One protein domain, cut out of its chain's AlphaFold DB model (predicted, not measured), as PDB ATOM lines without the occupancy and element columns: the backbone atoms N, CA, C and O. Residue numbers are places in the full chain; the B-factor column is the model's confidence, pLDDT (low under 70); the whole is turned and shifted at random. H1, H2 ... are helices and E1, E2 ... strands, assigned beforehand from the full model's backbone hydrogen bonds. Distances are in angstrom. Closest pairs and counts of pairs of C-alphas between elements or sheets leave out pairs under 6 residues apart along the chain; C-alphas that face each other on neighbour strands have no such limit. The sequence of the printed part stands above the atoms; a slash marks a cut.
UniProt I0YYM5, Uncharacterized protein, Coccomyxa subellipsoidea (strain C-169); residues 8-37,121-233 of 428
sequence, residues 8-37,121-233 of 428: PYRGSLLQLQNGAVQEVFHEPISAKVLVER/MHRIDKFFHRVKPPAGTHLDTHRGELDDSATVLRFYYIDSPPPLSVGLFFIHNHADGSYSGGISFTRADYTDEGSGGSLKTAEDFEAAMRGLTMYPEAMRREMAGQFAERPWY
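What this domain is: This is residues 8 to 37 and 121 to 233 of the 428 residues of an uncharacterized protein of Coccomyxa subellipsoidea (strain C-169) (UniProt I0YYM5). One twisted sheet of six strands makes a wall, with H2 packed slantwise on one face, over E3 and only just over E6, on which 3 of its 13 C-alphas fall, while H1 touches H2 at a steep tilt of 65 degrees and only grazes the sheet. Of the 143 residues printed, under half are in named elements, E1 E2 E3 E4 E5 E6 H1 H2 along the chain; the class is mixed, in two layers, H2 on one face of the sheet. The sheet, order E2 E1 E4 E5 E6 E3, is mixed. The whole is compact, radius of gyration of the C-alphas 15.4 A, spanning 43 by 33 by 32 A.

How they stand to each other: Start at E1, residues 8 to 15, in a hairpin with edge strand E2, residues 21 to 23; N 22 and O 14, 2.8 A apart, are within hydrogen-bond range, as are the N and O pairs below. E4, residues 151 to 158, is parallel to E1: N 155 and O 13, 2.8 A. E4, E5, residues 164 to 173, and E6, residues 179 to 187, form a meander, each the antiparallel neighbour of the one before: N 156 and O 169, 2.8 A; N 170 and O 182, 2.8 A. Edge strand E3, residues 123 to 131, antiparallel to E6 with N 179 and O 131 at 2.8 A, makes these a Greek key, four strands with first and fourth neighbours. H2, residues 217 to 229, has a height over the sheet of 8.7 A; C-alphas 128 and 223, 5.7 A apart, are its closest to E3. H1, residues 202 to 208, only grazes the sheet and touches H2, closest C-alphas 202 and 225, 4.8 A, at a steep tilt of 65 degrees. In H1 and H2 every O i to N i+4 pair is within range.

Where its parts are: Find C-alpha 8 at (11.152, -53.768, -47.237), where E1 begins, 21.4 A long; E3 measures 23.6 A, E4 21.7 A, E5 27.0 A, E6 26.3 A. H2, 18.5 A, ends at C-alpha 229 (26.341, -42.584, -22.936).

The domain as a whole: C-alphas 136 and 191 are farthest apart, 46.3 A. Residues 38 to 120 are cut out, a 19.8 A gap between C-alphas 37 and 121. Links E3 to E4 and E6 to H1 are long. pLDDT is under 70 in 59 residues, among them 8 to 33.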
ATOM      1  N   PRO A   8      11.068 -54.240 -45.864       54.28
ATOM      2  CA  PRO A   8      11.152 -53.768 -47.237       54.28
ATOM      3  C   PRO A   8      11.776 -52.373 -47.272       54.28
ATOM      4  O   PRO A   8      11.237 -51.434 -46.682       54.28
ATOM      5  N   TYR A   9      12.907 -52.236 -47.959       55.31
ATOM      6  CA  TYR A   9      13.564 -50.951 -48.158       55.31
ATOM      7  C   TYR A   9      12.950 -50.252 -49.373       55.31
ATOM      8  O   TYR A   9      12.974 -50.787 -50.482       55.31
ATOM      9  N   ARG A  10      12.409 -49.045 -49.180       55.91
ATOM     10  CA  ARG A  10      11.722 -48.297 -50.252       55.91
ATOM     11  C   ARG A  10      12.541 -47.172 -50.880       55.91
ATOM     12  O   ARG A  10      12.169 -46.708 -51.950       55.91
ATOM     13  N   GLY A  11      13.651 -46.761 -50.266       56.38
ATOM     14  CA  GLY A  11      14.512 -45.711 -50.817       56.38
ATOM     15  C   GLY A  11      15.350 -44.980 -49.768       56.38
ATOM     16  O   GLY A  11      15.293 -45.305 -48.578       56.38
ATOM     17  N   SER A  12      16.120 -43.986 -50.233       62.53
ATOM     18  CA  SER A  12      16.777 -43.007 -49.359       62.53
ATOM     19  C   SER A  12      16.338 -41.587 -49.673       62.53
ATOM     20  O   SER A  12      16.310 -41.176 -50.835       62.53
ATOM     21  N   LEU A  13      16.108 -40.820 -48.612       58.44
ATOM     22  CA  LEU A  13      15.875 -39.379 -48.674       58.44
ATOM     23  C   LEU A  13      17.109 -38.650 -48.148       58.44
ATOM     24  O   LEU A  13      17.593 -38.986 -47.067       58.44
ATOM     25  N   LEU A  14      17.606 -37.666 -48.897       59.75
ATOM     26  CA  LEU A  14      18.652 -36.754 -48.447       59.75
ATOM     27  C   LEU A  14      18.054 -35.363 -48.287       59.75
ATOM     28  O   LEU A  14      17.593 -34.771 -49.259       59.75
ATOM     29  N   GLN A  15      18.101 -34.810 -47.080       60.19
ATOM     30  CA  GLN A  15      17.743 -33.411 -46.871       60.19
ATOM     31  C   GLN A  15      19.001 -32.544 -46.779       60.19
ATOM     32  O   GLN A  15      19.895 -32.780 -45.962       60.19
ATOM     33  N   LEU A  16      19.068 -31.542 -47.656       56.88
ATOM     34  CA  LEU A  16      20.135 -30.551 -47.718       56.88
ATOM     35  C   LEU A  16      19.965 -29.502 -46.610       56.88
ATOM     36  O   LEU A  16      18.857 -29.248 -46.139       56.88
ATOM     37  N   GLN A  17      21.062 -28.839 -46.229       51.81
ATOM     38  CA  GLN A  17      21.068 -27.823 -45.161       51.81
ATOM     39  C   GLN A  17      20.139 -26.629 -45.432       51.81
ATOM     40  O   GLN A  17      19.659 -25.994 -44.501       51.81
ATOM     41  N   ASN A  18      19.841 -26.332 -46.699       53.78
ATOM     42  CA  ASN A  18      18.878 -25.297 -47.088       53.78
ATOM     43  C   ASN A  18      17.408 -25.758 -46.976       53.78
ATOM     44  O   ASN A  18      16.515 -25.084 -47.486       53.78
ATOM     45  N   GLY A  19      17.157 -26.923 -46.373       52.78
ATOM     46  CA  GLY A  19      15.837 -27.524 -46.213       52.78
ATOM     47  C   GLY A  19      15.320 -28.255 -47.452       52.78
ATOM     48  O   GLY A  19      14.309 -28.952 -47.345       52.78
ATOM     49  N   ALA A  20      15.999 -28.154 -48.603       53.34
ATOM     50  CA  ALA A  20      15.604 -28.862 -49.813       53.34
ATOM     51  C   ALA A  20      15.753 -30.373 -49.612       53.34
ATOM     52  O   ALA A  20      16.804 -30.864 -49.200       53.34
ATOM     53  N   VAL A  21      14.695 -31.114 -49.919       55.03
ATOM     54  CA  VAL A  21      14.725 -32.575 -49.926       55.03
ATOM     55  C   VAL A  21      15.101 -33.018 -51.331       55.03
ATOM     56  O   VAL A  21      14.417 -32.686 -52.297       55.03
ATOM     57  N   GLN A  22      16.200 -33.751 -51.437       55.59
ATOM     58  CA  GLN A  22      16.556 -34.501 -52.623       55.59
ATOM     59  C   GLN A  22      16.220 -35.969 -52.365       55.59
ATOM     60  O   GLN A  22      16.846 -36.645 -51.547       55.59
ATOM     61  N   GLU A  23      15.221 -36.473 -53.075       52.75
ATOM     62  CA  GLU A  23      15.001 -37.910 -53.151       52.75
ATOM     63  C   GLU A  23      16.163 -38.508 -53.933       52.75
ATOM     64  O   GLU A  23      16.402 -38.151 -55.087       52.75
ATOM     65  N   VAL A  24      16.953 -39.354 -53.277       51.00
ATOM     66  CA  VAL A  24      18.155 -39.899 -53.914       51.00
ATOM     67  C   VAL A  24      17.800 -41.164 -54.691       51.00
ATOM     68  O   VAL A  24      18.398 -41.421 -55.732       51.00
ATOM     69  N   PHE A  25      16.802 -41.932 -54.237       51.28
ATOM     70  CA  PHE A  25      16.405 -43.191 -54.871       51.28
ATOM     71  C   PHE A  25      14.892 -43.402 -54.776       51.28
ATOM     72  O   PHE A  25      14.389 -43.614 -53.675       51.28
ATOM     73  N   HIS A  26      14.196 -43.388 -55.919       41.94
ATOM     74  CA  HIS A  26      12.748 -43.622 -55.990       41.94
ATOM     75  C   HIS A  26      12.342 -44.778 -56.921       41.94
ATOM     76  O   HIS A  26      11.169 -44.939 -57.245       41.94
ATOM     77  N   GLU A  27      13.271 -45.631 -57.351       43.81
ATOM     78  CA  GLU A  27      12.843 -46.837 -58.062       43.81
ATOM     79  C   GLU A  27      12.376 -47.914 -57.078       43.81
ATOM     80  O   GLU A  27      12.945 -48.029 -55.987       43.81
ATOM     81  N   PRO A  28      11.359 -48.723 -57.434       42.47
ATOM     82  CA  PRO A  28      10.951 -49.864 -56.636       42.47
ATOM     83  C   PRO A  28      12.072 -50.905 -56.687       42.47
ATOM     84  O   PRO A  28      12.028 -51.860 -57.459       42.47
ATOM     85  N   ILE A  29      13.101 -50.733 -55.856       49.09
ATOM     86  CA  ILE A  29      14.098 -51.768 -55.609       49.09
ATOM     87  C   ILE A  29      13.407 -52.801 -54.719       49.09
ATOM     88  O   ILE A  29      13.614 -52.850 -53.511       49.09
ATOM     89  N   SER A  30      12.551 -53.624 -55.323       47.16
ATOM     90  CA  SER A  30      11.751 -54.687 -54.700       47.16
ATOM     91  C   SER A  30      12.577 -55.806 -54.040       47.16
ATOM     92  O   SER A  30      12.029 -56.851 -53.707       47.16
ATOM     93  N   ALA A  31      13.884 -55.607 -53.844       55.16
ATOM     94  CA  ALA A  31      14.842 -56.624 -53.422       55.16
ATOM     95  C   ALA A  31      15.812 -56.178 -52.310       55.16
ATOM     96  O   ALA A  31      16.686 -56.953 -51.930       55.16
ATOM     97  N   LYS A  32      15.706 -54.950 -51.780       60.09
ATOM     98  CA  LYS A  32      16.523 -54.536 -50.629       60.09
ATOM     99  C   LYS A  32      15.771 -54.757 -49.326       60.09
ATOM    100  O   LYS A  32      14.607 -54.376 -49.197       60.09
ATOM    101  N   VAL A  33      16.487 -55.289 -48.345       67.88
ATOM    102  CA  VAL A  33      15.994 -55.476 -46.983       67.88
ATOM    103  C   VAL A  33      16.971 -54.857 -45.998       67.88
ATOM    104  O   VAL A  33      18.188 -54.944 -46.174       67.88
ATOM    105  N   LEU A  34      16.438 -54.210 -44.967       70.25
ATOM    106  CA  LEU A  34      17.227 -53.847 -43.796       70.25
ATOM    107  C   LEU A  34      17.139 -54.998 -42.795       70.25
ATOM    108  O   LEU A  34      16.049 -55.501 -42.525       70.25
ATOM    109  N   VAL A  35      18.289 -55.420 -42.270       73.31
ATOM    110  CA  VAL A  35      18.392 -56.511 -41.297       73.31
ATOM    111  C   VAL A  35      19.256 -56.054 -40.131       73.31
ATOM    112  O   VAL A  35      20.306 -55.437 -40.325       73.31
ATOM    113  N   GLU A  36      18.826 -56.378 -38.915       75.75
ATOM    114  CA  GLU A  36      19.617 -56.133 -37.716       75.75
ATOM    115  C   GLU A  36      20.840 -57.053 -37.677       75.75
ATOM    116  O   GLU A  36      20.732 -58.278 -37.776       75.75
ATOM    117  N   ARG A  37      22.031 -56.465 -37.504       81.12
ATOM    118  CA  ARG A  37      23.312 -57.188 -37.607       81.12
ATOM    119  C   ARG A  37      23.375 -58.393 -36.670       81.12
ATOM    120  O   ARG A  37      23.818 -59.461 -37.083       81.12
ATOM    121  N   MET A 121      39.677 -45.749 -41.126       79.94
ATOM    122  CA  MET A 121      39.024 -45.314 -39.886       79.94
ATOM    123  C   MET A 121      38.892 -43.785 -39.779       79.94
ATOM    124  O   MET A 121      39.095 -43.197 -38.712       79.94
ATOM    125  N   HIS A 122      38.612 -43.119 -40.901       78.19
ATOM    126  CA  HIS A 122      38.577 -41.656 -40.966       78.19
ATOM    127  C   HIS A 122      37.239 -41.046 -40.572       78.19
ATOM    128  O   HIS A 122      37.102 -39.821 -40.567       78.19
ATOM    129  N   ARG A 123      36.267 -41.884 -40.214       81.19
ATOM    130  CA  ARG A 123      34.986 -41.460 -39.663       81.19
ATOM    131  C   ARG A 123      34.869 -41.844 -38.203       81.19
ATOM    132  O   ARG A 123      35.446 -42.839 -37.758       81.19
ATOM    133  N   ILE A 124      34.099 -41.039 -37.485       84.31
ATOM    134  CA  ILE A 124      33.643 -41.350 -36.138       84.31
ATOM    135  C   ILE A 124      32.125 -41.323 -36.090       84.31
ATOM    136  O   ILE A 124      31.498 -40.424 -36.651       84.31
ATOM    137  N   ASP A 125      31.554 -42.296 -35.394       87.75
ATOM    138  CA  ASP A 125      30.117 -42.518 -35.361       87.75
ATOM    139  C   ASP A 125      29.596 -42.648 -33.930       87.75
ATOM    140  O   ASP A 125      30.272 -43.178 -33.040       87.75
ATOM    141  N   LYS A 126      28.350 -42.220 -33.736       91.25
ATOM    142  CA  LYS A 126      27.515 -42.543 -32.572       91.25
ATOM    143  C   LYS A 126      26.191 -43.094 -33.071       91.25
ATOM    144  O   LYS A 126      25.677 -42.638 -34.090       91.25
ATOM    145  N   PHE A 127      25.615 -44.030 -32.325       92.62
ATOM    146  CA  PHE A 127      24.370 -44.695 -32.700       92.62
ATOM    147  C   PHE A 127      23.324 -44.589 -31.594       92.62
ATOM    148  O   PHE A 127      23.651 -44.631 -30.404       92.62
ATOM    149  N   PHE A 128      22.063 -44.499 -32.005       94.25
ATOM    150  CA  PHE A 128      20.896 -44.664 -31.149       94.25
ATOM    151  C   PHE A 128      20.051 -45.832 -31.652       94.25
ATOM    152  O   PHE A 128      20.024 -46.137 -32.848       94.25
ATOM    153  N   HIS A 129      19.352 -46.484 -30.731       92.56
ATOM    154  CA  HIS A 129      18.557 -47.664 -31.025       92.56
ATOM    155  C   HIS A 129      17.184 -47.564 -30.373       92.56
ATOM    156  O   HIS A 129      17.077 -47.182 -29.206       92.56
ATOM    157  N   ARG A 130      16.159 -47.987 -31.121       90.50
ATOM    158  CA  ARG A 130      14.798 -48.253 -30.630       90.50
ATOM    159  C   ARG A 130      14.118 -47.066 -29.925       90.50
ATOM    160  O   ARG A 130      13.305 -47.278 -29.030       90.50
ATOM    161  N   VAL A 131      14.383 -45.838 -30.365       93.19
ATOM    162  CA  VAL A 131      13.717 -44.629 -29.844       93.19
ATOM    163  C   VAL A 131      12.306 -44.535 -30.423       93.19
ATOM    164  O   VAL A 131      12.131 -44.632 -31.640       93.19
ATOM    165  N   LYS A 132      11.287 -44.346 -29.580       90.69
ATOM    166  CA  LYS A 132       9.884 -44.259 -30.022       90.69
ATOM    167  C   LYS A 132       9.375 -42.820 -30.041       90.69
ATOM    168  O   LYS A 132       9.764 -42.019 -29.193       90.69
ATOM    169  N   PRO A 133       8.482 -42.470 -30.982       87.06
ATOM    170  CA  PRO A 133       7.829 -41.174 -30.942       87.06
ATOM    171  C   PRO A 133       6.869 -41.113 -29.741       87.06
ATOM    172  O   PRO A 133       6.323 -42.147 -29.339       87.06
ATOM    173  N   PRO A 134       6.622 -39.921 -29.167       86.75
ATOM    174  CA  PRO A 134       5.591 -39.748 -28.152       86.75
ATOM    175  C   PRO A 134       4.232 -40.243 -28.656       86.75
ATOM    176  O   PRO A 134       3.901 -40.078 -29.835       86.75
ATOM    177  N   ALA A 135       3.432 -40.829 -27.764       82.56
ATOM    178  CA  ALA A 135       2.128 -41.385 -28.118       82.56
ATOM    179  C   ALA A 135       1.247 -40.359 -28.858       82.56
ATOM    180  O   ALA A 135       1.153 -39.204 -28.451       82.56
ATOM    181  N   GLY A 136       0.612 -40.789 -29.952       73.44
ATOM    182  CA  GLY A 136      -0.234 -39.928 -30.788       73.44
ATOM    183  C   GLY A 136       0.522 -39.019 -31.765       73.44
ATOM    184  O   GLY A 136      -0.116 -38.288 -32.517       73.44
ATOM    185  N   THR A 137       1.857 -39.066 -31.800       76.25
ATOM    186  CA  THR A 137       2.638 -38.333 -32.805       76.25
ATOM    187  C   THR A 137       2.621 -39.087 -34.130       76.25
ATOM    188  O   THR A 137       3.175 -40.180 -34.224       76.25
ATOM    189  N   HIS A 138       2.050 -38.477 -35.168       67.25
ATOM    190  CA  HIS A 138       2.250 -38.922 -36.543       67.25
ATOM    191  C   HIS A 138       3.445 -38.171 -37.131       67.25
ATOM    192  O   HIS A 138       3.400 -36.953 -37.310       67.25
ATOM    193  N   LEU A 139       4.533 -38.884 -37.405       70.81
ATOM    194  CA  LEU A 139       5.692 -38.302 -38.067       70.81
ATOM    195  C   LEU A 139       5.399 -38.251 -39.570       70.81
ATOM    196  O   LEU A 139       5.552 -39.262 -40.250       70.81
ATOM    197  N   ASP A 140       4.988 -37.087 -40.092       57.94
ATOM    198  CA  ASP A 140       4.871 -36.832 -41.541       57.94
ATOM    199  C   ASP A 140       6.271 -36.799 -42.185       57.94
ATOM    200  O   ASP A 140       6.848 -35.767 -42.522       57.94
ATOM    201  N   THR A 141       6.885 -37.977 -42.231       55.69
ATOM    202  CA  THR A 141       8.248 -38.229 -42.717       55.69
ATOM    203  C   THR A 141       8.245 -38.842 -44.113       55.69
ATOM    204  O   THR A 141       9.302 -39.223 -44.629       55.69
ATOM    205  N   HIS A 142       7.057 -38.946 -44.701       54.28
ATOM    206  CA  HIS A 142       6.747 -39.451 -46.023       54.28
ATOM    207  C   HIS A 142       5.658 -38.510 -46.528       54.28
ATOM    208  O   HIS A 142       4.564 -38.584 -45.991       54.28
ATOM    209  N   ARG A 143       5.918 -37.611 -47.487       50.31
ATOM    210  CA  ARG A 143       4.894 -36.703 -48.046       50.31
ATOM    211  C   ARG A 143       3.761 -37.497 -48.734       50.31
ATOM    212  O   ARG A 143       3.686 -37.524 -49.951       50.31
ATOM    213  N   GLY A 144       2.916 -38.190 -47.977       45.59
ATOM    214  CA  GLY A 144       1.754 -38.956 -48.427       45.59
ATOM    215  C   GLY A 144       1.995 -40.221 -49.268       45.59
ATOM    216  O   GLY A 144       1.014 -40.860 -49.628       45.59
ATOM    217  N   GLU A 145       3.234 -40.605 -49.599       41.34
ATOM    218  CA  GLU A 145       3.485 -41.608 -50.660       41.34
ATOM    219  C   GLU A 145       3.976 -42.994 -50.192       41.34
ATOM    220  O   GLU A 145       4.124 -43.902 -51.013       41.34
ATOM    221  N   LEU A 146       4.222 -43.211 -48.894       49.62
ATOM    222  CA  LEU A 146       4.781 -44.474 -48.386       49.62
ATOM    223  C   LEU A 146       4.020 -44.962 -47.145       49.62
ATOM    224  O   LEU A 146       3.797 -44.191 -46.220       49.62
ATOM    225  N   ASP A 147       3.634 -46.240 -47.149       51.41
ATOM    226  CA  ASP A 147       2.971 -46.935 -46.036       51.41
ATOM    227  C   ASP A 147       3.943 -47.168 -44.860       51.41
ATOM    228  O   ASP A 147       5.104 -47.536 -45.074       51.41
ATOM    229  N   ASP A 148       3.449 -47.020 -43.627       52.53
ATOM    230  CA  ASP A 148       4.174 -47.209 -42.359       52.53
ATOM    231  C   ASP A 148       4.758 -48.627 -42.189       52.53
ATOM    232  O   ASP A 148       5.609 -48.866 -41.329       52.53
ATOM    233  N   SER A 149       4.331 -49.587 -43.019       55.69
ATOM    234  CA  SER A 149       4.849 -50.960 -43.037       55.69
ATOM    235  C   SER A 149       6.248 -51.123 -43.660       55.69
ATOM    236  O   SER A 149       6.840 -52.202 -43.551       55.69
ATOM    237  N   ALA A 150       6.806 -50.085 -44.298       60.75
ATOM    238  CA  ALA A 150       8.101 -50.142 -44.980       60.75
ATOM    239  C   ALA A 150       9.193 -49.322 -44.274       60.75
ATOM    240  O   ALA A 150       8.947 -48.240 -43.743       60.75
ATOM    241  N   THR A 151      10.441 -49.801 -44.325       67.44
ATOM    242  CA  THR A 151      11.586 -49.073 -43.765       67.44
ATOM    243  C   THR A 151      12.180 -48.117 -44.793       67.44
ATOM    244  O   THR A 151      12.490 -48.486 -45.929       67.44
ATOM    245  N   VAL A 152      12.401 -46.873 -44.369       69.25
ATOM    246  CA  VAL A 152      13.064 -45.833 -45.163       69.25
ATOM    247  C   VAL A 152      14.293 -45.336 -44.420       69.25
ATOM    248  O   VAL A 152      14.193 -44.854 -43.290       69.25
ATOM    249  N   LEU A 153      15.454 -45.427 -45.072       74.88
ATOM    250  CA  LEU A 153      16.698 -44.856 -44.564       74.88
ATOM    251  C   LEU A 153      16.774 -43.388 -44.970       74.88
ATOM    252  O   LEU A 153      16.689 -43.047 -46.146       74.88
ATOM    253  N   ARG A 154      16.942 -42.499 -44.004       76.38
ATOM    254  CA  ARG A 154      16.994 -41.057 -44.244       76.38
ATOM    255  C   ARG A 154      18.347 -40.520 -43.847       76.38
ATOM    256  O   ARG A 154      18.932 -41.013 -42.890       76.38
ATOM    257  N   PHE A 155      18.796 -39.507 -44.570       77.69
ATOM    258  CA  PHE A 155      20.062 -38.828 -44.375       77.69
ATOM    259  C   PHE A 155      19.830 -37.324 -44.280       77.69
ATOM    260  O   PHE A 155      19.114 -36.735 -45.091       77.69
ATOM    261  N   TYR A 156      20.470 -36.701 -43.303       75.88
ATOM    262  CA  TYR A 156      20.380 -35.274 -43.041       75.88
ATOM    263  C   TYR A 156      21.778 -34.748 -42.774       75.88
ATOM    264  O   TYR A 156      22.525 -35.334 -41.990       75.88
ATOM    265  N   TYR A 157      22.125 -33.629 -43.397       75.38
ATOM    266  CA  TYR A 157      23.299 -32.887 -42.962       75.38
ATOM    267  C   TYR A 157      22.980 -32.165 -41.656       75.38
ATOM    268  O   TYR A 157      21.959 -31.486 -41.554       75.38
ATOM    269  N   ILE A 158      23.859 -32.310 -40.673       74.00
ATOM    270  CA  ILE A 158      23.767 -31.644 -39.375       74.00
ATOM    271  C   ILE A 158      24.972 -30.736 -39.156       74.00
ATOM    272  O   ILE A 158      26.025 -30.889 -39.789       74.00
ATOM    273  N   ASP A 159      24.810 -29.786 -38.244       68.88
ATOM    274  CA  ASP A 159      25.880 -28.871 -37.878       68.88
ATOM    275  C   ASP A 159      27.070 -29.643 -37.300       68.88
ATOM    276  O   ASP A 159      26.924 -30.618 -36.562       68.88
ATOM    277  N   SER A 160      28.274 -29.225 -37.686       67.50
ATOM    278  CA  SER A 160      29.526 -29.885 -37.307       67.50
ATOM    279  C   SER A 160      30.426 -28.882 -36.603       67.50
ATOM    280  O   SER A 160      30.891 -27.942 -37.254       67.50
ATOM    281  N   PRO A 161      30.673 -29.033 -35.294       65.00
ATOM    282  CA  PRO A 161      31.620 -28.172 -34.613       65.00
ATOM    283  C   PRO A 161      33.052 -28.533 -35.041       65.00
ATOM    284  O   PRO A 161      33.371 -29.719 -35.160       65.00
ATOM    285  N   PRO A 162      33.952 -27.553 -35.231       56.94
ATOM    286  CA  PRO A 162      35.374 -27.835 -35.421       56.94
ATOM    287  C   PRO A 162      35.931 -28.724 -34.285       56.94
ATOM    288  O   PRO A 162      35.527 -28.539 -33.134       56.94
ATOM    289  N   PRO A 163      36.848 -29.676 -34.554       56.88
ATOM    290  CA  PRO A 163      37.500 -29.987 -35.830       56.88
ATOM    291  C   PRO A 163      36.733 -31.007 -36.696       56.88
ATOM    292  O   PRO A 163      37.300 -31.575 -37.628       56.88
ATOM    293  N   LEU A 164      35.463 -31.300 -36.394       57.94
ATOM    294  CA  LEU A 164      34.676 -32.246 -37.180       57.94
ATOM    295  C   LEU A 164      34.275 -31.619 -38.513       57.94
ATOM    296  O   LEU A 164      33.810 -30.482 -38.579       57.94
ATOM    297  N   SER A 165      34.430 -32.390 -39.584       58.72
ATOM    298  CA  SER A 165      33.970 -32.004 -40.913       58.72
ATOM    299  C   SER A 165      32.749 -32.836 -41.288       58.72
ATOM    300  O   SER A 165      32.759 -34.055 -41.124       58.72
ATOM    301  N   VAL A 166      31.712 -32.154 -41.782       62.16
ATOM    302  CA  VAL A 166      30.475 -32.718 -42.347       62.16
ATOM    303  C   VAL A 166      29.810 -33.782 -41.459       62.16
ATOM    304  O   VAL A 166      30.166 -34.959 -41.454       62.16
ATOM    305  N   GLY A 167      28.782 -33.363 -40.740       72.62
ATOM    306  CA  GLY A 167      27.957 -34.204 -39.898       72.62
ATOM    307  C   GLY A 167      26.819 -34.778 -40.716       72.62
ATOM    308  O   GLY A 167      26.036 -34.043 -41.317       72.62
ATOM    309  N   LEU A 168      26.733 -36.100 -40.738       80.38
ATOM    310  CA  LEU A 168      25.648 -36.842 -41.355       80.38
ATOM    311  C   LEU A 168      24.833 -37.506 -40.253       80.38
ATOM    312  O   LEU A 168      25.337 -38.395 -39.574       80.38
ATOM    313  N   PHE A 169      23.577 -37.113 -40.100       84.56
ATOM    314  CA  PHE A 169      22.597 -37.854 -39.319       84.56
ATOM    315  C   PHE A 169      21.859 -38.820 -40.240       84.56
ATOM    316  O   PHE A 169      21.399 -38.433 -41.315       84.56
ATOM    317  N   PHE A 170      21.735 -40.076 -39.830       86.00
ATOM    318  CA  PHE A 170      20.957 -41.074 -40.544       86.00
ATOM    319  C   PHE A 170      20.015 -41.808 -39.603       86.00
ATOM    320  O   PHE A 170      20.340 -42.067 -38.448       86.00
ATOM    321  N   ILE A 171      18.838 -42.155 -40.106       85.88
ATOM    322  CA  ILE A 171      17.769 -42.746 -39.303       85.88
ATOM    323  C   ILE A 171      16.897 -43.652 -40.164       85.88
ATOM    324  O   ILE A 171      16.631 -43.352 -41.328       85.88
ATOM    325  N   HIS A 172      16.449 -44.759 -39.587       81.75
ATOM    326  CA  HIS A 172      15.492 -45.672 -40.193       81.75
ATOM    327  C   HIS A 172      14.442 -46.113 -39.170       81.75
ATOM    328  O   HIS A 172      14.713 -46.176 -37.968       81.75
ATOM    329  N   ASN A 173      13.241 -46.412 -39.660       80.00
ATOM    330  CA  ASN A 173      12.125 -46.910 -38.864       80.00
ATOM    331  C   ASN A 173      12.092 -48.443 -38.816       80.00
ATOM    332  O   ASN A 173      12.500 -49.125 -39.758       80.00
ATOM    333  N   HIS A 174      11.549 -48.956 -37.717       77.12
ATOM    334  CA  HIS A 174      11.240 -50.361 -37.460       77.12
ATOM    335  C   HIS A 174       9.729 -50.583 -37.534       77.12
ATOM    336  O   HIS A 174       8.949 -49.672 -37.262       77.12
ATOM    337  N   ALA A 175       9.295 -51.818 -37.801       71.69
ATOM    338  CA  ALA A 175       7.862 -52.151 -37.837       71.69
ATOM    339  C   ALA A 175       7.137 -52.014 -36.480       71.69
ATOM    340  O   ALA A 175       5.913 -52.034 -36.435       71.69
ATOM    341  N   ASP A 176       7.864 -51.902 -35.363       77.75
ATOM    342  CA  ASP A 176       7.287 -51.643 -34.033       77.75
ATOM    343  C   ASP A 176       7.085 -50.140 -33.741       77.75
ATOM    344  O   ASP A 176       6.809 -49.763 -32.595       77.75
ATOM    345  N   GLY A 177       7.269 -49.293 -34.761       79.56
ATOM    346  CA  GLY A 177       7.167 -47.837 -34.692       79.56
ATOM    347  C   GLY A 177       8.372 -47.149 -34.045       79.56
ATOM    348  O   GLY A 177       8.350 -45.934 -33.862       79.56
ATOM    349  N   SER A 178       9.413 -47.895 -33.662       86.38
ATOM    350  CA  SER A 178      10.655 -47.313 -33.151       86.38
ATOM    351  C   SER A 178      11.617 -46.929 -34.275       86.38
ATOM    352  O   SER A 178      11.482 -47.362 -35.419       86.38
ATOM    353  N   TYR A 179      12.614 -46.117 -33.942       88.31
ATOM    354  CA  TYR A 179      13.638 -45.642 -34.860       88.31
ATOM    355  C   TYR A 179      15.031 -45.951 -34.320       88.31
ATOM    356  O   TYR A 179      15.298 -45.841 -33.121       88.31
ATOM    357  N   SER A 180      15.933 -46.298 -35.231       90.38
ATOM    358  CA  SER A 180      17.360 -46.457 -34.952       90.38
ATOM    359  C   SER A 180      18.162 -45.679 -35.986       90.38
ATOM    360  O   SER A 180      17.708 -45.436 -37.107       90.38
ATOM    361  N   GLY A 181      19.374 -45.288 -35.631       90.31
ATOM    362  CA  GLY A 181      20.168 -44.431 -36.490       90.31
ATOM    363  C   GLY A 181      21.472 -44.021 -35.846       90.31
ATOM    364  O   GLY A 181      21.940 -44.642 -34.891       90.31
ATOM    365  N   GLY A 182      22.062 -42.963 -36.375       91.50
ATOM    366  CA  GLY A 182      23.308 -42.442 -35.863       91.50
ATOM    367  C   GLY A 182      23.702 -41.113 -36.465       91.50
ATOM    368  O   GLY A 182      23.072 -40.597 -37.388       91.50
ATOM    369  N   ILE A 183      24.776 -40.575 -35.914       87.62
ATOM    370  CA  ILE A 183      25.517 -39.450 -36.465       87.62
ATOM    371  C   ILE A 183      26.898 -39.940 -36.856       87.62
ATOM    372  O   ILE A 183      27.489 -40.769 -36.165       87.62
ATOM    373  N   SER A 184      27.401 -39.418 -37.962       84.69
ATOM    374  CA  SER A 184      28.713 -39.745 -38.483       84.69
ATOM    375  C   SER A 184      29.425 -38.481 -38.928       84.69
ATOM    376  O   SER A 184      28.857 -37.678 -39.670       84.69
ATOM    377  N   PHE A 185      30.676 -38.333 -38.511       79.88
ATOM    378  CA  PHE A 185      31.523 -37.195 -38.852       79.88
ATOM    379  C   PHE A 185      32.809 -37.666 -39.513       79.88
ATOM    380  O   PHE A 185      33.346 -38.720 -39.164       79.88
ATOM    381  N   THR A 186      33.340 -36.857 -40.427       74.06
ATOM    382  CA  THR A 186      34.689 -37.062 -40.965       74.06
ATOM    383  C   THR A 186      35.703 -36.314 -40.108       74.06
ATOM    384  O   THR A 186      35.525 -35.132 -39.792       74.06
ATOM    385  N   ARG A 187      36.783 -36.997 -39.729       69.62
ATOM    386  CA  ARG A 187      37.880 -36.407 -38.952       69.62
ATOM    387  C   ARG A 187      38.706 -35.485 -39.852       69.62
ATOM    388  O   ARG A 187      39.119 -35.916 -40.926       69.62
ATOM    389  N   ALA A 188      38.959 -34.247 -39.414       55.41
ATOM    390  CA  ALA A 188      39.888 -33.354 -40.112       55.41
ATOM    391  C   ALA A 188      41.328 -33.899 -40.064       55.41
ATOM    392  O   ALA A 188      41.986 -33.935 -41.099       55.41
ATOM    393  N   ASP A 189      41.750 -34.430 -38.907       50.59
ATOM    394  CA  ASP A 189      43.076 -35.014 -38.692       50.59
ATOM    395  C   ASP A 189      42.986 -36.451 -38.142       50.59
ATOM    396  O   ASP A 189      42.303 -36.744 -37.156       50.59
ATOM    397  N   TYR A 190      43.701 -37.374 -38.793       49.28
ATOM    398  CA  TYR A 190      43.700 -38.817 -38.500       49.28
ATOM    399  C   TYR A 190      44.309 -39.190 -37.132       49.28
ATOM    400  O   TYR A 190      44.126 -40.317 -36.669       49.28
ATOM    401  N   THR A 191      45.036 -38.277 -36.485       46.47
ATOM    402  CA  THR A 191      45.826 -38.537 -35.268       46.47
ATOM    403  C   THR A 191      45.067 -38.316 -33.965       46.47
ATOM    404  O   THR A 191      45.525 -38.766 -32.922       46.47
ATOM    405  N   ASP A 192      43.913 -37.648 -34.001       49.25
ATOM    406  CA  ASP A 192      43.189 -37.267 -32.782       49.25
ATOM    407  C   ASP A 192      42.238 -38.388 -32.329       49.25
ATOM    408  O   ASP A 192      41.059 -38.418 -32.696       49.25
ATOM    409  N   GLU A 193      42.788 -39.430 -31.700       49.09
ATOM    410  CA  GLU A 193      42.029 -40.605 -31.260       49.09
ATOM    411  C   GLU A 193      40.956 -40.200 -30.231       49.09
ATOM    412  O   GLU A 193      41.243 -39.913 -29.075       49.09
ATOM    413  N   GLY A 194      39.689 -40.194 -30.656       53.12
ATOM    414  CA  GLY A 194      38.536 -40.230 -29.750       53.12
ATOM    415  C   GLY A 194      37.986 -38.895 -29.242       53.12
ATOM    416  O   GLY A 194      37.111 -38.922 -28.378       53.12
ATOM    417  N   SER A 195      38.419 -37.737 -29.748       56.59
ATOM    418  CA  SER A 195      38.029 -36.466 -29.120       56.59
ATOM    419  C   SER A 195      36.577 -36.032 -29.373       56.59
ATOM    420  O   SER A 195      36.071 -35.234 -28.591       56.59
ATOM    421  N   GLY A 196      35.881 -36.532 -30.411       58.31
ATOM    422  CA  GLY A 196      34.498 -36.115 -30.730       58.31
ATOM    423  C   GLY A 196      34.320 -34.593 -30.891       58.31
ATOM    424  O   GLY A 196      33.195 -34.092 -30.875       58.31
ATOM    425  N   GLY A 197      35.426 -33.847 -30.995       68.81
ATOM    426  CA  GLY A 197      35.454 -32.398 -30.833       68.81
ATOM    427  C   GLY A 197      34.812 -31.924 -29.520       68.81
ATOM    428  O   GLY A 197      35.151 -32.362 -28.420       68.81
ATOM    429  N   SER A 198      33.878 -30.982 -29.647       70.50
ATOM    430  CA  SER A 198      33.113 -30.431 -28.525       70.50
ATOM    431  C   SER A 198      31.874 -31.254 -28.152       70.50
ATOM    432  O   SER A 198      31.221 -30.908 -27.177       70.50
ATOM    433  N   LEU A 199      31.526 -32.312 -28.895       84.12
ATOM    434  CA  LEU A 199      30.319 -33.104 -28.638       84.12
ATOM    435  C   LEU A 199      30.582 -34.153 -27.552       84.12
ATOM    436  O   LEU A 199      31.151 -35.216 -27.826       84.12
ATOM    437  N   LYS A 200      30.179 -33.852 -26.313       84.56
ATOM    438  CA  LYS A 200      30.444 -34.717 -25.149       84.56
ATOM    439  C   LYS A 200      29.188 -35.052 -24.359       84.56
ATOM    440  O   LYS A 200      29.047 -36.178 -23.894       84.56
ATOM    441  N   THR A 201      28.300 -34.083 -24.208       91.88
ATOM    442  CA  THR A 201      27.102 -34.173 -23.369       91.88
ATOM    443  C   THR A 201      25.846 -34.379 -24.208       91.88
ATOM    444  O   THR A 201      25.856 -34.175 -25.425       91.88
ATOM    445  N   ALA A 202      24.747 -34.780 -23.566       94.12
ATOM    446  CA  ALA A 202      23.460 -34.904 -24.246       94.12
ATOM    447  C   ALA A 202      23.016 -33.545 -24.812       94.12
ATOM    448  O   ALA A 202      22.520 -33.474 -25.932       94.12
ATOM    449  N   GLU A 203      23.285 -32.456 -24.096       92.50
ATOM    450  CA  GLU A 203      22.989 -31.091 -24.523       92.50
ATOM    451  C   GLU A 203      23.755 -30.713 -25.799       92.50
ATOM    452  O   GLU A 203      23.184 -30.084 -26.693       92.50
ATOM    453  N   ASP A 204      25.020 -31.134 -25.931       88.69
ATOM    454  CA  ASP A 204      25.819 -30.902 -27.142       88.69
ATOM    455  C   ASP A 204      25.247 -31.656 -28.355       88.69
ATOM    456  O   ASP A 204      25.180 -31.125 -29.467       88.69
ATOM    457  N   PHE A 205      24.815 -32.905 -28.162       90.00
ATOM    458  CA  PHE A 205      24.227 -33.701 -29.241       90.00
ATOM    459  C   PHE A 205      22.823 -33.216 -29.621       90.00
ATOM    460  O   PHE A 205      22.500 -33.142 -30.809       90.00
ATOM    461  N   GLU A 206      21.995 -32.839 -28.645       90.00
ATOM    462  CA  GLU A 206      20.694 -32.208 -28.892       90.00
ATOM    463  C   GLU A 206      20.882 -30.897 -29.663       90.00
ATOM    464  O   GLU A 206      20.154 -30.624 -30.622       90.00
ATOM    465  N   ALA A 207      21.913 -30.122 -29.307       86.56
ATOM    466  CA  ALA A 207      22.291 -28.905 -30.005       86.56
ATOM    467  C   ALA A 207      22.604 -29.136 -31.488       86.56
ATOM    468  O   ALA A 207      22.079 -28.410 -32.333       86.56
ATOM    469  N   ALA A 208      23.408 -30.154 -31.802       82.94
ATOM    470  CA  ALA A 208      23.754 -30.517 -33.178       82.94
ATOM    471  C   ALA A 208      22.535 -30.986 -33.996       82.94
ATOM    472  O   ALA A 208      22.499 -30.838 -35.216       82.94
ATOM    473  N   MET A 209      21.504 -31.514 -33.328       85.75
ATOM    474  CA  MET A 209      20.248 -31.958 -33.942       85.75
ATOM    475  C   MET A 209      19.145 -30.884 -33.943       85.75
ATOM    476  O   MET A 209      17.996 -31.183 -34.292       85.75
ATOM    477  N   ARG A 210      19.440 -29.624 -33.583       83.25
ATOM    478  CA  ARG A 210      18.425 -28.556 -33.492       83.25
ATOM    479  C   ARG A 210      17.662 -28.319 -34.798       83.25
ATOM    480  O   ARG A 210      16.458 -28.067 -34.738       83.25
ATOM    481  N   GLY A 211      18.321 -28.475 -35.947       78.19
ATOM    482  CA  GLY A 211      17.707 -28.348 -37.276       78.19
ATOM    483  C   GLY A 211      16.754 -29.487 -37.663       78.19
ATOM    484  O   GLY A 211      15.981 -29.341 -38.604       78.19
ATOM    485  N   LEU A 212      16.755 -30.604 -36.928       81.50
ATOM    486  CA  LEU A 212      15.912 -31.773 -37.196       81.50
ATOM    487  C   LEU A 212      14.501 -31.621 -36.600       81.50
ATOM    488  O   LEU A 212      14.036 -32.465 -35.836       81.50
ATOM    489  N   THR A 213      13.821 -30.519 -36.916       81.75
ATOM    490  CA  THR A 213      12.534 -30.130 -36.304       81.75
ATOM    491  C   THR A 213      11.369 -31.064 -36.632       81.75
ATOM    492  O   THR A 213      10.353 -31.019 -35.944       81.75
ATOM    493  N   MET A 214      11.516 -31.936 -37.635       78.81
ATOM    494  CA  MET A 214      10.539 -32.984 -37.939       78.81
ATOM    495  C   MET A 214      10.463 -34.065 -36.852       78.81
ATOM    496  O   MET A 214       9.455 -34.762 -36.762       78.81
ATOM    497  N   TYR A 215      11.509 -34.214 -36.031       85.88
ATOM    498  CA  TYR A 215      11.510 -35.139 -34.902       85.88
ATOM    499  C   TYR A 215      11.176 -34.389 -33.602       85.88
ATOM    500  O   TYR A 215      11.818 -33.376 -33.298       85.88
ATOM    501  N   PRO A 216      10.204 -34.877 -32.803       89.12
ATOM    502  CA  PRO A 216       9.811 -34.258 -31.544       89.12
ATOM    503  C   PRO A 216      10.994 -34.033 -30.605       89.12
ATOM    504  O   PRO A 216      11.921 -34.839 -30.541       89.12
ATOM    505  N   GLU A 217      10.932 -32.963 -29.816       90.25
ATOM    506  CA  GLU A 217      11.976 -32.608 -28.849       90.25
ATOM    507  C   GLU A 217      12.295 -33.750 -27.878       90.25
ATOM    508  O   GLU A 217      13.460 -34.100 -27.712       90.25
ATOM    509  N   ALA A 218      11.268 -34.405 -27.325       91.75
ATOM    510  CA  ALA A 218      11.442 -35.563 -26.448       91.75
ATOM    511  C   ALA A 218      12.241 -36.694 -27.122       91.75
ATOM    512  O   ALA A 218      13.119 -37.291 -26.505       91.75
ATOM    513  N   MET A 219      11.989 -36.928 -28.413       93.06
ATOM    514  CA  MET A 219      12.688 -37.938 -29.201       93.06
ATOM    515  C   MET A 219      14.156 -37.554 -29.416       93.06
ATOM    516  O   MET A 219      15.048 -38.379 -29.237       93.06
ATOM    517  N   ARG A 220      14.423 -36.291 -29.778       91.75
ATOM    518  CA  ARG A 220      15.791 -35.782 -29.976       91.75
ATOM    519  C   ARG A 220      16.608 -35.824 -28.689       91.75
ATOM    520  O   ARG A 220      17.780 -36.183 -28.750       91.75
ATOM    521  N   ARG A 221      15.994 -35.534 -27.538       94.38
ATOM    522  CA  ARG A 221      16.626 -35.677 -26.216       94.38
ATOM    523  C   ARG A 221      16.992 -37.116 -25.898       94.38
ATOM    524  O   ARG A 221      18.104 -37.369 -25.451       94.38
ATOM    525  N   GLU A 222      16.096 -38.062 -26.171       96.12
ATOM    526  CA  GLU A 222      16.384 -39.483 -25.961       96.12
ATOM    527  C   GLU A 222      17.532 -39.966 -26.862       96.12
ATOM    528  O   GLU A 222      18.470 -40.605 -26.381       96.12
ATOM    529  N   MET A 223      17.516 -39.600 -28.151       95.94
ATOM    530  CA  MET A 223      18.625 -39.878 -29.077       95.94
ATOM    531  C   MET A 223      19.944 -39.278 -28.569       95.94
ATOM    532  O   MET A 223      20.972 -39.955 -28.564       95.94
ATOM    533  N   ALA A 224      19.917 -38.023 -28.116       94.62
ATOM    534  CA  ALA A 224      21.086 -37.312 -27.616       94.62
ATOM    535  C   ALA A 224      21.654 -37.927 -26.327       94.62
ATOM    536  O   ALA A 224      22.870 -38.073 -26.208       94.62
ATOM    537  N   GLY A 225      20.790 -38.353 -25.401       96.50
ATOM    538  CA  GLY A 225      21.191 -39.091 -24.201       96.50
ATOM    539  C   GLY A 225      21.908 -40.393 -24.556       96.50
ATOM    540  O   GLY A 225      23.022 -40.638 -24.097       96.50
ATOM    541  N   GLN A 226      21.339 -41.169 -25.483       97.12
ATOM    542  CA  GLN A 226      21.974 -42.385 -25.992       97.12
ATOM    543  C   GLN A 226      23.337 -42.114 -26.657       97.12
ATOM    544  O   GLN A 226      24.270 -42.905 -26.504       97.12
ATOM    545  N   PHE A 227      23.483 -41.005 -27.390       93.94
ATOM    546  CA  PHE A 227      24.775 -40.606 -27.953       93.94
ATOM    547  C   PHE A 227      25.795 -40.232 -26.878       93.94
ATOM    548  O   PHE A 227      26.961 -40.592 -27.019       93.94
ATOM    549  N   ALA A 228      25.395 -39.542 -25.813       92.81
ATOM    550  CA  ALA A 228      26.302 -39.170 -24.730       92.81
ATOM    551  C   ALA A 228      26.842 -40.400 -23.980       92.81
ATOM    552  O   ALA A 228      28.040 -40.478 -23.713       92.81
ATOM    553  N   GLU A 229      25.987 -41.388 -23.714       95.06
ATOM    554  CA  GLU A 229      26.341 -42.584 -22.936       95.06
ATOM    555  C   GLU A 229      27.222 -43.587 -23.693       95.06
ATOM    556  O   GLU A 229      28.052 -44.275 -23.094       95.06
ATOM    557  N   ARG A 230      27.043 -43.718 -25.012       91.81
ATOM    558  CA  ARG A 230      27.745 -44.741 -25.807       91.81
ATOM    559  C   ARG A 230      29.147 -44.302 -26.223       91.81
ATOM    560  O   ARG A 230      29.378 -43.111 -26.392       91.81
ATOM    561  N   PRO A 231      30.101 -45.219 -26.452       90.00
ATOM    562  CA  PRO A 231      31.420 -44.841 -26.952       90.00
ATOM    563  C   PRO A 231      31.348 -44.298 -28.387       90.00
ATOM    564  O   PRO A 231      30.398 -44.560 -29.124       90.00
ATOM    565  N   TRP A 232      32.375 -43.550 -28.790       87.69
ATOM    566  CA  TRP A 232      32.611 -43.271 -30.206       87.69
ATOM    567  C   TRP A 232      33.075 -44.543 -30.918       87.69
ATOM    568  O   TRP A 232      33.938 -45.263 -30.415       87.69
ATOM    569  N   TYR A 233      32.536 -44.791 -32.107       86.94
ATOM    570  CA  TYR A 233      32.975 -45.863 -32.998       86.94
ATOM    571  C   TYR A 233      33.779 -45.273 -34.151       86.94
ATOM    572  O   TYR A 233      33.530 -44.138 -34.545       86.94
TER     573      TYR A 233